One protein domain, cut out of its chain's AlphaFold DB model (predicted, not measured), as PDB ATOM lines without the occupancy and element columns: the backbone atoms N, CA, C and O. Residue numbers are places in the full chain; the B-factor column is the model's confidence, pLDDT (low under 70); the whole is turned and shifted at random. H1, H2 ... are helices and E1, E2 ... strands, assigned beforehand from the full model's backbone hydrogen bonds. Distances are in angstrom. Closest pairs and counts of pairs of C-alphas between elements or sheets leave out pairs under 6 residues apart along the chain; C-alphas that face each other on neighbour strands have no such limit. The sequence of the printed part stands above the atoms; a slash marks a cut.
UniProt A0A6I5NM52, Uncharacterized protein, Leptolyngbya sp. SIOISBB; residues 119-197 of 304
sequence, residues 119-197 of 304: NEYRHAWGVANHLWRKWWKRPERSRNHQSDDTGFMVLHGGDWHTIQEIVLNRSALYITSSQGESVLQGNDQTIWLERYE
ATOM      1  N   ASN A 119      51.620 -30.482 -17.059       92.75
ATOM      2  CA  ASN A 119      51.222 -29.854 -15.801       92.75
ATOM      3  C   ASN A 119      50.661 -28.452 -16.066       92.75
ATOM      4  O   ASN A 119      51.161 -27.741 -16.932       92.75
ATOM      5  N   GLU A 120      49.650 -28.056 -15.295       94.31
ATOM      6  CA  GLU A 120      48.940 -26.774 -15.424       94.31
ATOM      7  C   GLU A 120      47.965 -26.666 -16.604       94.31
ATOM      8  O   GLU A 120      47.308 -25.635 -16.750       94.31
ATOM      9  N   TYR A 121      47.806 -27.710 -17.414       96.06
ATOM     10  CA  TYR A 121      46.836 -27.729 -18.500       96.06
ATOM     11  C   TYR A 121      45.693 -28.701 -18.222       96.06
ATOM     12  O   TYR A 121      45.859 -29.726 -17.567       96.06
ATOM     13  N   ARG A 122      44.514 -28.382 -18.761       95.75
ATOM     14  CA  ARG A 122      43.362 -29.286 -18.802       95.75
ATOM     15  C   ARG A 122      42.900 -29.519 -20.230       95.75
ATOM     16  O   ARG A 122      42.909 -28.599 -21.052       95.75
ATOM     17  N   HIS A 123      42.415 -30.726 -20.486       96.25
ATOM     18  CA  HIS A 123      41.715 -31.057 -21.717       96.25
ATOM     19  C   HIS A 123      40.433 -30.235 -21.856       96.25
ATOM     20  O   HIS A 123      39.620 -30.136 -20.933       96.25
ATOM     21  N   ALA A 124      40.243 -29.653 -23.033       96.25
ATOM     22  CA  ALA A 124      39.022 -28.988 -23.437       96.25
ATOM     23  C   ALA A 124      38.580 -29.531 -24.796       96.25
ATOM     24  O   ALA A 124      39.384 -29.741 -25.701       96.25
ATOM     25  N   TRP A 125      37.279 -29.763 -24.923       95.38
ATOM     26  CA  TRP A 125      36.667 -30.389 -26.085       95.38
ATOM     27  C   TRP A 125      35.497 -29.551 -26.594       95.38
ATOM     28  O   TRP A 125      34.725 -28.988 -25.809       95.38
ATOM     29  N   GLY A 126      35.347 -29.471 -27.912       95.56
ATOM     30  CA  GLY A 126      34.185 -28.863 -28.545       95.56
ATOM     31  C   GLY A 126      34.456 -28.433 -29.978       95.56
ATOM     32  O   GLY A 126      35.476 -28.766 -30.570       95.56
ATOM     33  N   VAL A 127      33.545 -27.642 -30.545       96.31
ATOM     34  CA  VAL A 127      33.705 -27.154 -31.921       96.31
ATOM     35  C   VAL A 127      34.860 -26.158 -32.038       96.31
ATOM     36  O   VAL A 127      35.077 -25.342 -31.138       96.31
ATOM     37  N   ALA A 128      35.559 -26.151 -33.171       96.38
ATOM     38  CA  ALA A 128      36.730 -25.303 -33.397       96.38
ATOM     39  C   ALA A 128      36.432 -23.800 -33.200       96.38
ATOM     40  O   ALA A 128      37.230 -23.058 -32.625       96.38
ATOM     41  N   ASN A 129      35.221 -23.347 -33.547       96.56
ATOM     42  CA  ASN A 129      34.768 -21.982 -33.255       96.56
ATOM     43  C   ASN A 129      34.776 -21.628 -31.752       96.56
ATOM     44  O   ASN A 129      34.920 -20.457 -31.392       96.56
ATOM     45  N   HIS A 130      34.598 -22.597 -30.848       96.94
ATOM     46  CA  HIS A 130      34.673 -22.359 -29.403       96.94
ATOM     47  C   HIS A 130      36.100 -22.037 -28.966       96.94
ATOM     48  O   HIS A 130      36.286 -21.062 -28.234       96.94
ATOM     49  N   LEU A 131      37.080 -22.794 -29.467       96.62
ATOM     50  CA  LEU A 131      38.499 -22.521 -29.262       96.62
ATOM     51  C   LEU A 131      38.851 -21.108 -29.740       96.62
ATOM     52  O   LEU A 131      39.353 -20.311 -28.951       96.62
ATOM     53  N   TRP A 132      38.495 -20.746 -30.980       96.19
ATOM     54  CA  TRP A 132      38.776 -19.402 -31.506       96.19
ATOM     55  C   TRP A 132      38.160 -18.291 -30.651       96.19
ATOM     56  O   TRP A 132      38.838 -17.317 -30.326       96.19
ATOM     57  N   ARG A 133      36.900 -18.443 -30.215       95.50
ATOM     58  CA  ARG A 133      36.249 -17.450 -29.342       95.50
ATOM     59  C   ARG A 133      36.948 -17.310 -27.990       95.50
ATOM     60  O   ARG A 133      37.053 -16.190 -27.498       95.50
ATOM     61  N   LYS A 134      37.382 -18.415 -27.373       94.56
ATOM     62  CA  LYS A 134      38.130 -18.382 -26.105       94.56
ATOM     63  C   LYS A 134      39.479 -17.696 -26.287       94.56
ATOM     64  O   LYS A 134      39.805 -16.770 -25.552       94.56
ATOM     65  N   TRP A 135      40.204 -18.105 -27.316       92.25
ATOM     66  CA  TRP A 135      41.517 -17.575 -27.637       92.25
ATOM     67  C   TRP A 135      41.484 -16.076 -27.986       92.25
ATOM     68  O   TRP A 135      42.326 -15.314 -27.518       92.25
ATOM     69  N   TRP A 136      40.461 -15.612 -28.717       89.81
ATOM     70  CA  TRP A 136      40.299 -14.195 -29.076       89.81
ATOM     71  C   TRP A 136      39.962 -13.286 -27.885       89.81
ATOM     72  O   TRP A 136      40.286 -12.101 -27.898       89.81
ATOM     73  N   LYS A 137      39.302 -13.816 -26.848       89.69
ATOM     74  CA  LYS A 137      38.894 -13.036 -25.667       89.69
ATOM     75  C   LYS A 137      40.047 -12.696 -24.722       89.69
ATOM     76  O   LYS A 137      39.848 -11.849 -23.853       89.69
ATOM     77  N   ARG A 138      41.219 -13.331 -24.844       82.38
ATOM     78  CA  ARG A 138      42.320 -13.084 -23.907       82.38
ATOM     79  C   ARG A 138      42.903 -11.672 -24.095       82.38
ATOM     80  O   ARG A 138      43.340 -11.330 -25.196       82.38
ATOM     81  N   PRO A 139      42.942 -10.852 -23.027       65.69
ATOM     82  CA  PRO A 139      43.352  -9.448 -23.099       65.69
ATOM     83  C   PRO A 139      44.847  -9.264 -23.412       65.69
ATOM     84  O   PRO A 139      45.239  -8.217 -23.931       65.69
ATOM     85  N   GLU A 140      45.676 -10.278 -23.151       61.75
ATOM     86  CA  GLU A 140      47.139 -10.238 -23.319       61.75
ATOM     87  C   GLU A 140      47.606 -10.072 -24.764       61.75
ATOM     88  O   GLU A 140      48.686  -9.532 -25.003       61.75
ATOM     89  N   ARG A 141      46.753 -10.384 -25.745       58.44
ATOM     90  CA  ARG A 141      47.050 -10.101 -27.156       58.44
ATOM     91  C   ARG A 141      47.162  -8.615 -27.476       58.44
ATOM     92  O   ARG A 141      47.768  -8.264 -28.482       58.44
ATOM     93  N   SER A 142      46.579  -7.749 -26.648       50.31
ATOM     94  CA  SER A 142      46.483  -6.320 -26.945       50.31
ATOM     95  C   SER A 142      47.719  -5.516 -26.527       50.31
ATOM     96  O   SER A 142      47.868  -4.383 -26.982       50.31
ATOM     97  N   ARG A 143      48.608  -6.040 -25.661       50.44
ATOM     98  CA  ARG A 143      49.587  -5.160 -24.994       50.44
ATOM     99  C   ARG A 143      51.069  -5.437 -25.179       50.44
ATOM    100  O   ARG A 143      51.785  -4.449 -25.161       50.44
ATOM    101  N   ASN A 144      51.540  -6.667 -25.388       53.62
ATOM    102  CA  ASN A 144      52.961  -6.918 -25.675       53.62
ATOM    103  C   ASN A 144      53.151  -8.303 -26.311       53.62
ATOM    104  O   ASN A 144      52.998  -9.318 -25.644       53.62
ATOM    105  N   HIS A 145      53.534  -8.344 -27.589       55.75
ATOM    106  CA  HIS A 145      53.827  -9.551 -28.382       55.75
ATOM    107  C   HIS A 145      55.076 -10.344 -27.925       55.75
ATOM    108  O   HIS A 145      55.763 -10.921 -28.760       55.75
ATOM    109  N   GLN A 146      55.433 -10.325 -26.640       58.38
ATOM    110  CA  GLN A 146      56.697 -10.897 -26.153       58.38
ATOM    111  C   GLN A 146      56.554 -12.140 -25.275       58.38
ATOM    112  O   GLN A 146      57.566 -12.770 -24.991       58.38
ATOM    113  N   SER A 147      55.345 -12.524 -24.860       62.44
ATOM    114  CA  SER A 147      55.143 -13.813 -24.197       62.44
ATOM    115  C   SER A 147      54.668 -14.851 -25.212       62.44
ATOM    116  O   SER A 147      53.537 -14.781 -25.688       62.44
ATOM    117  N   ASP A 148      55.529 -15.828 -25.505       69.31
ATOM    118  CA  ASP A 148      55.240 -16.986 -26.368       69.31
ATOM    119  C   ASP A 148      54.174 -17.939 -25.784       69.31
ATOM    120  O   ASP A 148      53.762 -18.899 -26.437       69.31
ATOM    121  N   ASP A 149      53.709 -17.687 -24.556       80.00
ATOM    122  CA  ASP A 149      52.686 -18.490 -23.896       80.00
ATOM    123  C   ASP A 149      51.285 -17.907 -24.125       80.00
ATOM    124  O   ASP A 149      50.873 -16.931 -23.497       80.00
ATOM    125  N   THR A 150      50.528 -18.518 -25.036       83.62
ATOM    126  CA  THR A 150      49.110 -18.189 -25.246       83.62
ATOM    127  C   THR A 150      48.185 -18.886 -24.248       83.62
ATOM    128  O   THR A 150      46.995 -18.559 -24.195       83.62
ATOM    129  N   GLY A 151      48.701 -19.837 -23.459       91.75
ATOM    130  CA  GLY A 151      47.936 -20.697 -22.559       91.75
ATOM    131  C   GLY A 151      46.994 -21.675 -23.264       91.75
ATOM    132  O   GLY A 151      46.108 -22.231 -22.612       91.75
ATOM    133  N   PHE A 152      47.160 -21.879 -24.575       95.25
ATOM    134  CA  PHE A 152      46.434 -22.882 -25.350       95.25
ATOM    135  C   PHE A 152      47.401 -23.770 -26.129       95.25
ATOM    136  O   PHE A 152      48.358 -23.275 -26.729       95.25
ATOM    137  N   MET A 153      47.115 -25.072 -26.175       97.00
ATOM    138  CA  MET A 153      47.888 -26.029 -26.971       97.00
ATOM    139  C   MET A 153      46.981 -26.879 -27.858       97.00
ATOM    140  O   MET A 153      45.830 -27.144 -27.512       97.00
ATOM    141  N   VAL A 154      47.511 -27.321 -28.993       96.81
ATOM    142  CA  VAL A 154      46.865 -28.266 -29.913       96.81
ATOM    143  C   VAL A 154      47.745 -29.488 -30.111       96.81
ATOM    144  O   VAL A 154      48.970 -29.395 -30.030       96.81
ATOM    145  N   LEU A 155      47.112 -30.631 -30.359       96.12
ATOM    146  CA  LEU A 155      47.809 -31.879 -30.636       96.12
ATOM    147  C   LEU A 155      48.213 -31.905 -32.113       96.12
ATOM    148  O   LEU A 155      47.352 -31.838 -32.993       96.12
ATOM    149  N   HIS A 156      49.509 -32.009 -32.399       94.62
ATOM    150  CA  HIS A 156      50.017 -32.142 -33.762       94.62
ATOM    151  C   HIS A 156      51.137 -33.182 -33.794       94.62
ATOM    152  O   HIS A 156      52.102 -33.086 -33.051       94.62
ATOM    153  N   GLY A 157      51.003 -34.200 -34.645       91.94
ATOM    154  CA  GLY A 157      52.008 -35.265 -34.745       91.94
ATOM    155  C   GLY A 157      52.148 -36.146 -33.496       91.94
ATOM    156  O   GLY A 157      53.146 -36.844 -33.381       91.94
ATOM    157  N   GLY A 158      51.162 -36.137 -32.592       93.69
ATOM    158  CA  GLY A 158      51.194 -36.893 -31.335       93.69
ATOM    159  C   GLY A 158      51.790 -36.135 -30.148       93.69
ATOM    160  O   GLY A 158      51.827 -36.686 -29.059       93.69
ATOM    161  N   ASP A 159      52.197 -34.878 -30.336       96.06
ATOM    162  CA  ASP A 159      52.717 -34.025 -29.270       96.06
ATOM    163  C   ASP A 159      51.866 -32.755 -29.114       96.06
ATOM    164  O   ASP A 159      51.227 -32.264 -30.055       96.06
ATOM    165  N   TRP A 160      51.837 -32.214 -27.894       97.00
ATOM    166  CA  TRP A 160      51.151 -30.963 -27.587       97.00
ATOM    167  C   TRP A 160      52.028 -29.760 -27.942       97.00
ATOM    168  O   TRP A 160      53.138 -29.608 -27.429       97.00
ATOM    169  N   HIS A 161      51.501 -28.846 -28.756       96.50
ATOM    170  CA  HIS A 161      52.202 -27.630 -29.174       96.50
ATOM    171  C   HIS A 161      51.410 -26.376 -28.844       96.50
ATOM    172  O   HIS A 161      50.199 -26.319 -29.056       96.50
ATOM    173  N   THR A 162      52.105 -25.346 -28.362       95.31
ATOM    174  CA  THR A 162      51.494 -24.047 -28.089       95.31
ATOM    175  C   THR A 162      50.960 -23.427 -29.377       95.31
ATOM    176  O   THR A 162      51.593 -23.459 -30.438       95.31
ATOM    177  N   ILE A 163      49.757 -22.868 -29.285       95.12
ATOM    178  CA  ILE A 163      49.145 -22.141 -30.394       95.12
ATOM    179  C   ILE A 163      49.809 -20.770 -30.477       95.12
ATOM    180  O   ILE A 163      49.716 -19.988 -29.534       95.12
ATOM    181  N   GLN A 164      50.423 -20.447 -31.610       93.25
ATOM    182  CA  GLN A 164      51.004 -19.126 -31.869       93.25
ATOM    183  C   GLN A 164      49.948 -18.182 -32.450       93.25
ATOM    184  O   GLN A 164      49.764 -17.048 -31.999       93.25
ATOM    185  N   GLU A 165      49.198 -18.677 -33.435       93.50
ATOM    186  CA  GLU A 165      48.206 -17.894 -34.156       93.50
ATOM    187  C   GLU A 165      46.980 -18.737 -34.524       93.50
ATOM    188  O   GLU A 165      47.087 -19.918 -34.828       93.50
ATOM    189  N   ILE A 166      45.802 -18.115 -34.502       95.94
ATOM    190  CA  ILE A 166      44.566 -18.636 -35.078       95.94
ATOM    191  C   ILE A 166      43.990 -17.559 -35.992       95.94
ATOM    192  O   ILE A 166      43.567 -16.493 -35.528       95.94
ATOM    193  N   VAL A 167      43.927 -17.849 -37.288       95.94
ATOM    194  CA  VAL A 167      43.305 -16.980 -38.290       95.94
ATOM    195  C   VAL A 167      41.992 -17.605 -38.744       95.94
ATOM    196  O   VAL A 167      41.952 -18.751 -39.178       95.94
ATOM    197  N   LEU A 168      40.897 -16.848 -38.663       96.56
ATOM    198  CA  LEU A 168      39.591 -17.275 -39.164       96.56
ATOM    199  C   LEU A 168      39.374 -16.725 -40.579       96.56
ATOM    200  O   LEU A 168      39.337 -15.509 -40.775       96.56
ATOM    201  N   ASN A 169      39.173 -17.602 -41.563       97.25
ATOM    202  CA  ASN A 169      38.898 -17.218 -42.947       97.25
ATOM    203  C   ASN A 169      37.794 -18.095 -43.552       97.25
ATOM    204  O   ASN A 169      37.956 -19.302 -43.706       97.25
ATOM    205  N   ARG A 170      36.662 -17.473 -43.922       92.19
ATOM    206  CA  ARG A 170      35.510 -18.129 -44.579       92.19
ATOM    207  C   ARG A 170      35.088 -19.441 -43.901       92.19
ATOM    208  O   ARG A 170      34.885 -20.438 -44.579       92.19
ATOM    209  N   SER A 171      34.944 -19.420 -42.575       94.00
ATOM    210  CA  SER A 171      34.602 -20.565 -41.708       94.00
ATOM    211  C   SER A 171      35.692 -21.613 -41.468       94.00
ATOM    212  O   SER A 171      35.477 -22.481 -40.632       94.00
ATOM    213  N   ALA A 172      36.863 -21.499 -42.094       97.12
ATOM    214  CA  ALA A 172      38.026 -22.308 -41.749       97.12
ATOM    215  C   ALA A 172      38.923 -21.564 -40.748       97.12
ATOM    216  O   ALA A 172      39.177 -20.364 -40.894       97.12
ATOM    217  N   LEU A 173      39.387 -22.279 -39.730       97.50
ATOM    218  CA  LEU A 173      40.371 -21.847 -38.752       97.50
ATOM    219  C   LEU A 173      41.727 -22.401 -39.172       97.50
ATOM    220  O   LEU A 173      41.896 -23.610 -39.299       97.50
ATOM    221  N   TYR A 174      42.675 -21.498 -39.352       97.69
ATOM    222  CA  TYR A 174      44.073 -21.793 -39.615       97.69
ATOM    223  C   TYR A 174      44.810 -21.623 -38.294       97.69
ATOM    224  O   TYR A 174      44.923 -20.501 -37.792       97.69
ATOM    225  N   ILE A 175      45.204 -22.736 -37.683       97.19
ATOM    226  CA  ILE A 175      45.874 -22.765 -36.384       97.19
ATOM    227  C   ILE A 175      47.358 -23.003 -36.633       97.19
ATOM    228  O   ILE A 175      47.766 -24.106 -37.003       97.19
ATOM    229  N   THR A 176      48.156 -21.969 -36.397       96.44
ATOM    230  CA  THR A 176      49.615 -22.008 -36.459       96.44
ATOM    231  C   THR A 176      50.169 -22.385 -35.091       96.44
ATOM    232  O   THR A 176      49.899 -21.725 -34.084       96.44
ATOM    233  N   SER A 177      50.966 -23.443 -35.065       95.81
ATOM    234  CA  SER A 177      51.713 -23.940 -33.910       95.81
ATOM    235  C   SER A 177      53.212 -23.944 -34.219       95.81
ATOM    236  O   SER A 177      53.615 -23.762 -35.370       95.81
ATOM    237  N   SER A 178      54.051 -24.212 -33.219       91.19
ATOM    238  CA  SER A 178      55.503 -24.325 -33.420       91.19
ATOM    239  C   SER A 178      55.927 -25.439 -34.390       91.19
ATOM    240  O   SER A 178      57.019 -25.352 -34.947       91.19
ATOM    241  N   GLN A 179      55.083 -26.452 -34.621       93.88
ATOM    242  CA  GLN A 179      55.363 -27.558 -35.550       93.88
ATOM    243  C   GLN A 179      54.735 -27.400 -36.935       93.88
ATOM    244  O   GLN A 179      55.012 -28.200 -37.829       93.88
ATOM    245  N   GLY A 180      53.883 -26.397 -37.138       93.62
ATOM    246  CA  GLY A 180      53.206 -26.205 -38.414       93.62
ATOM    247  C   GLY A 180      51.801 -25.644 -38.287       93.62
ATOM    248  O   GLY A 180      51.355 -25.224 -37.218       93.62
ATOM    249  N   GLU A 181      51.112 -25.639 -39.420       96.31
ATOM    250  CA  GLU A 181      49.769 -25.098 -39.583       96.31
ATOM    251  C   GLU A 181      48.760 -26.236 -39.759       96.31
ATOM    252  O   GLU A 181      48.956 -27.144 -40.569       96.31
ATOM    253  N   SER A 182      47.663 -26.170 -39.009       95.44
ATOM    254  CA  SER A 182      46.524 -27.076 -39.141       95.44
ATOM    255  C   SER A 182      45.282 -26.297 -39.566       95.44
ATOM    256  O   SER A 182      45.105 -25.136 -39.194       95.44
ATOM    257  N   VAL A 183      44.426 -26.926 -40.374       96.56
ATOM    258  CA  VAL A 183      43.196 -26.307 -40.881       96.56
ATOM    259  C   VAL A 183      41.999 -27.090 -40.367       96.56
ATOM    260  O   VAL A 183      41.878 -28.280 -40.646       96.56
ATOM    261  N   LEU A 184      41.110 -26.408 -39.652       95.81
ATOM    262  CA  LEU A 184      39.861 -26.963 -39.126       95.81
ATOM    263  C   LEU A 184      38.677 -26.160 -39.657       95.81
ATOM    264  O   LEU A 184      38.751 -24.936 -39.743       95.81
ATOM    265  N   GLN A 185      37.557 -26.799 -39.978       96.62
ATOM    266  CA  GLN A 185      36.309 -26.063 -40.182       96.62
ATOM    267  C   GLN A 185      35.755 -25.614 -38.829       96.62
ATOM    268  O   GLN A 185      35.917 -26.276 -37.810       96.62
ATOM    269  N   GLY A 186      35.045 -24.489 -38.800       95.06
ATOM    270  CA  GLY A 186      34.517 -23.918 -37.559       95.06
ATOM    271  C   GLY A 186      33.544 -24.830 -36.805       95.06
ATOM    272  O   GLY A 186      33.388 -24.675 -35.592       95.06
ATOM    273  N   ASN A 187      32.917 -25.773 -37.514       95.69
ATOM    274  CA  ASN A 187      32.004 -26.767 -36.951       95.69
ATOM    275  C   ASN A 187      32.688 -28.101 -36.623       95.69
ATOM    276  O   ASN A 187      32.042 -28.955 -36.016       95.69
ATOM    277  N   ASP A 188      33.957 -28.281 -36.994       94.69
ATOM    278  CA  ASP A 188      34.683 -29.507 -36.685       94.69
ATOM    279  C   ASP A 188      34.870 -29.610 -35.176       94.69
ATOM    280  O   ASP A 188      35.158 -28.621 -34.493       94.69
ATOM    281  N   GLN A 189      34.690 -30.817 -34.650       94.38
ATOM    282  CA  GLN A 189      35.028 -31.113 -33.268       94.38
ATOM    283  C   GLN A 189      36.547 -31.174 -33.136       94.38
ATOM    284  O   GLN A 189      37.223 -31.833 -33.924       94.38
ATOM    285  N   THR A 190      37.074 -30.496 -32.128       95.50
ATOM    286  CA  THR A 190      38.500 -30.463 -31.842       95.50
ATOM    287  C   THR A 190      38.733 -30.547 -30.347       95.50
ATOM    288  O   THR A 190      37.924 -30.112 -29.524       95.50
ATOM    289  N   ILE A 191      39.890 -31.093 -30.010       96.31
ATOM    290  CA  ILE A 191      40.447 -31.047 -28.671       96.31
ATOM    291  C   ILE A 191      41.557 -30.003 -28.625       96.31
ATOM    292  O   ILE A 191      42.259 -29.773 -29.612       96.31
ATOM    293  N   TRP A 192      41.695 -29.351 -27.485       97.56
ATOM    294  CA  TRP A 192      42.817 -28.482 -27.182       97.56
ATOM    295  C   TRP A 192      43.110 -28.563 -25.691       97.56
ATOM    296  O   TRP A 192      42.274 -29.009 -24.901       97.56
ATOM    297  N   LEU A 193      44.288 -28.102 -25.301       97.31
ATOM    298  CA  LEU A 193      44.590 -27.856 -23.903       97.31
ATOM    299  C   LEU A 193      44.383 -26.387 -23.579       97.31
ATOM    300  O   LEU A 193      44.723 -25.503 -24.367       97.31
ATOM    301  N   GLU A 194      43.826 -26.134 -22.406       95.62
ATOM    302  CA  GLU A 194      43.692 -24.807 -21.820       95.62
ATOM    303  C   GLU A 194      44.465 -24.802 -20.506       95.62
ATOM    304  O   GLU A 194      44.254 -25.677 -19.664       95.62
ATOM    305  N   ARG A 195      45.362 -23.832 -20.328       94.12
ATOM    306  CA  ARG A 195      46.047 -23.628 -19.052       94.12
ATOM    307  C   ARG A 195      45.005 -23.314 -17.980       94.12
ATOM    308  O   ARG A 195      44.087 -22.530 -18.248       94.12
ATOM    309  N   TYR A 196      45.123 -23.905 -16.792       91.62
ATOM    310  CA  TYR A 196      44.309 -23.486 -15.657       91.62
ATOM    311  C   TYR A 196      44.516 -21.988 -15.488       91.62
ATOM    312  O   TYR A 196      45.637 -21.512 -15.323       91.62
ATOM    313  N   GLU A 197      43.427 -21.232 -15.566       83.88
ATOM    314  CA  GLU A 197      43.449 -19.904 -14.988       83.88
ATOM    315  C   GLU A 197      43.738 -20.163 -13.513       83.88
ATOM    316  O   GLU A 197      42.945 -20.832 -12.843       83.88
TER     317      GLU A 197
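This is residues 119 to 197 of the 304 residues of an uncharacterized protein of Leptolyngbya sp. SIOISBB (UniProt A0A6I5NM52). A strongly twisted sheet of six strands curves over one helix, H1, with its E6 part and its E3, E4, E5 part both coming near H1. The short helix H2 lies off the sheet, and residues 142 to 147, of which 142 belongs to H2, stick out. The printed part has 79 residues, with E1, H1, H2, E2, E3, E4, E5 and E6 along the chain; the class is mixed, helices and strands. The sheet's order is E1, E6, E2, E3, E4, E5, all antiparallel. The whole is compact, with a radius of gyration of the C-alphas of 11.9 A and spans of 29 by 26 by 22 A.

E2, residues 152 to 156, is an inner strand with staggered pairing: it pairs with E6, residues 189 to 195, over 152 to 153 and with E3, residues 159 to 169, over 153 to 156. N 153 and O 193 are 3.0 A apart; N 154 and O 161 are 2.9 A apart. E3 bends by 72 degrees at residue 162. Beyond the bend it pairs with E4, residues 172 to 177, N 167 and O 174 being 2.9 A apart. E5, residues 180 to 185, is an edge strand beside E4, with N 175 and O 182 at 2.8 A. E2 to E5 form a meander, each strand the antiparallel neighbour of the one before, and its successive pairs are hairpins. The other edge strand, E1, residues 121 to 127, is antiparallel to E6 at 152 degrees, with N 124 and O 192 at 2.8 A. H1, residues 128 to 136, is on the sheet: the C-alphas of Ala 128 and Thr 190 in E6 are 5.7 A apart, and those of Trp 132 and Ile 166 in E3 are 6.8 A apart. H2, residues 139 to 142, is not on the sheet and is apart from H1. E1, H1, H2 and E2 make a split strand-helix-strand unit, two strands of one sheet that are not neighbours, with helices between them along the chain and E6 between them in the sheet, and its crossover is right-handed. In H1 every O i to N i+4 pair is within hydrogen-bond range; H2 is too short for one.

E1 begins at C-alpha 121 (46.836, -27.729, -18.500) and is 18.8 A long. H1 measures 12.4 A, H2 5.9 A and E2 13.0 A. E3, 25.7 A, ends at C-alpha 169 (38.898, -17.218, -42.947). E4 measures 15.9 A and E5 17.0 A. E6, 19.5 A, ends at C-alpha 195 (46.047, -23.628, -19.052).

The C-alphas of Asn 119 and Arg 170 are the two farthest apart, at 34.8 A. The printed part has no cut. The link from H2 to E2, nine residues, is short, and the other links are tight. Mean pLDDT of the printed part is 89.9; residues 139 to 148 are under 70.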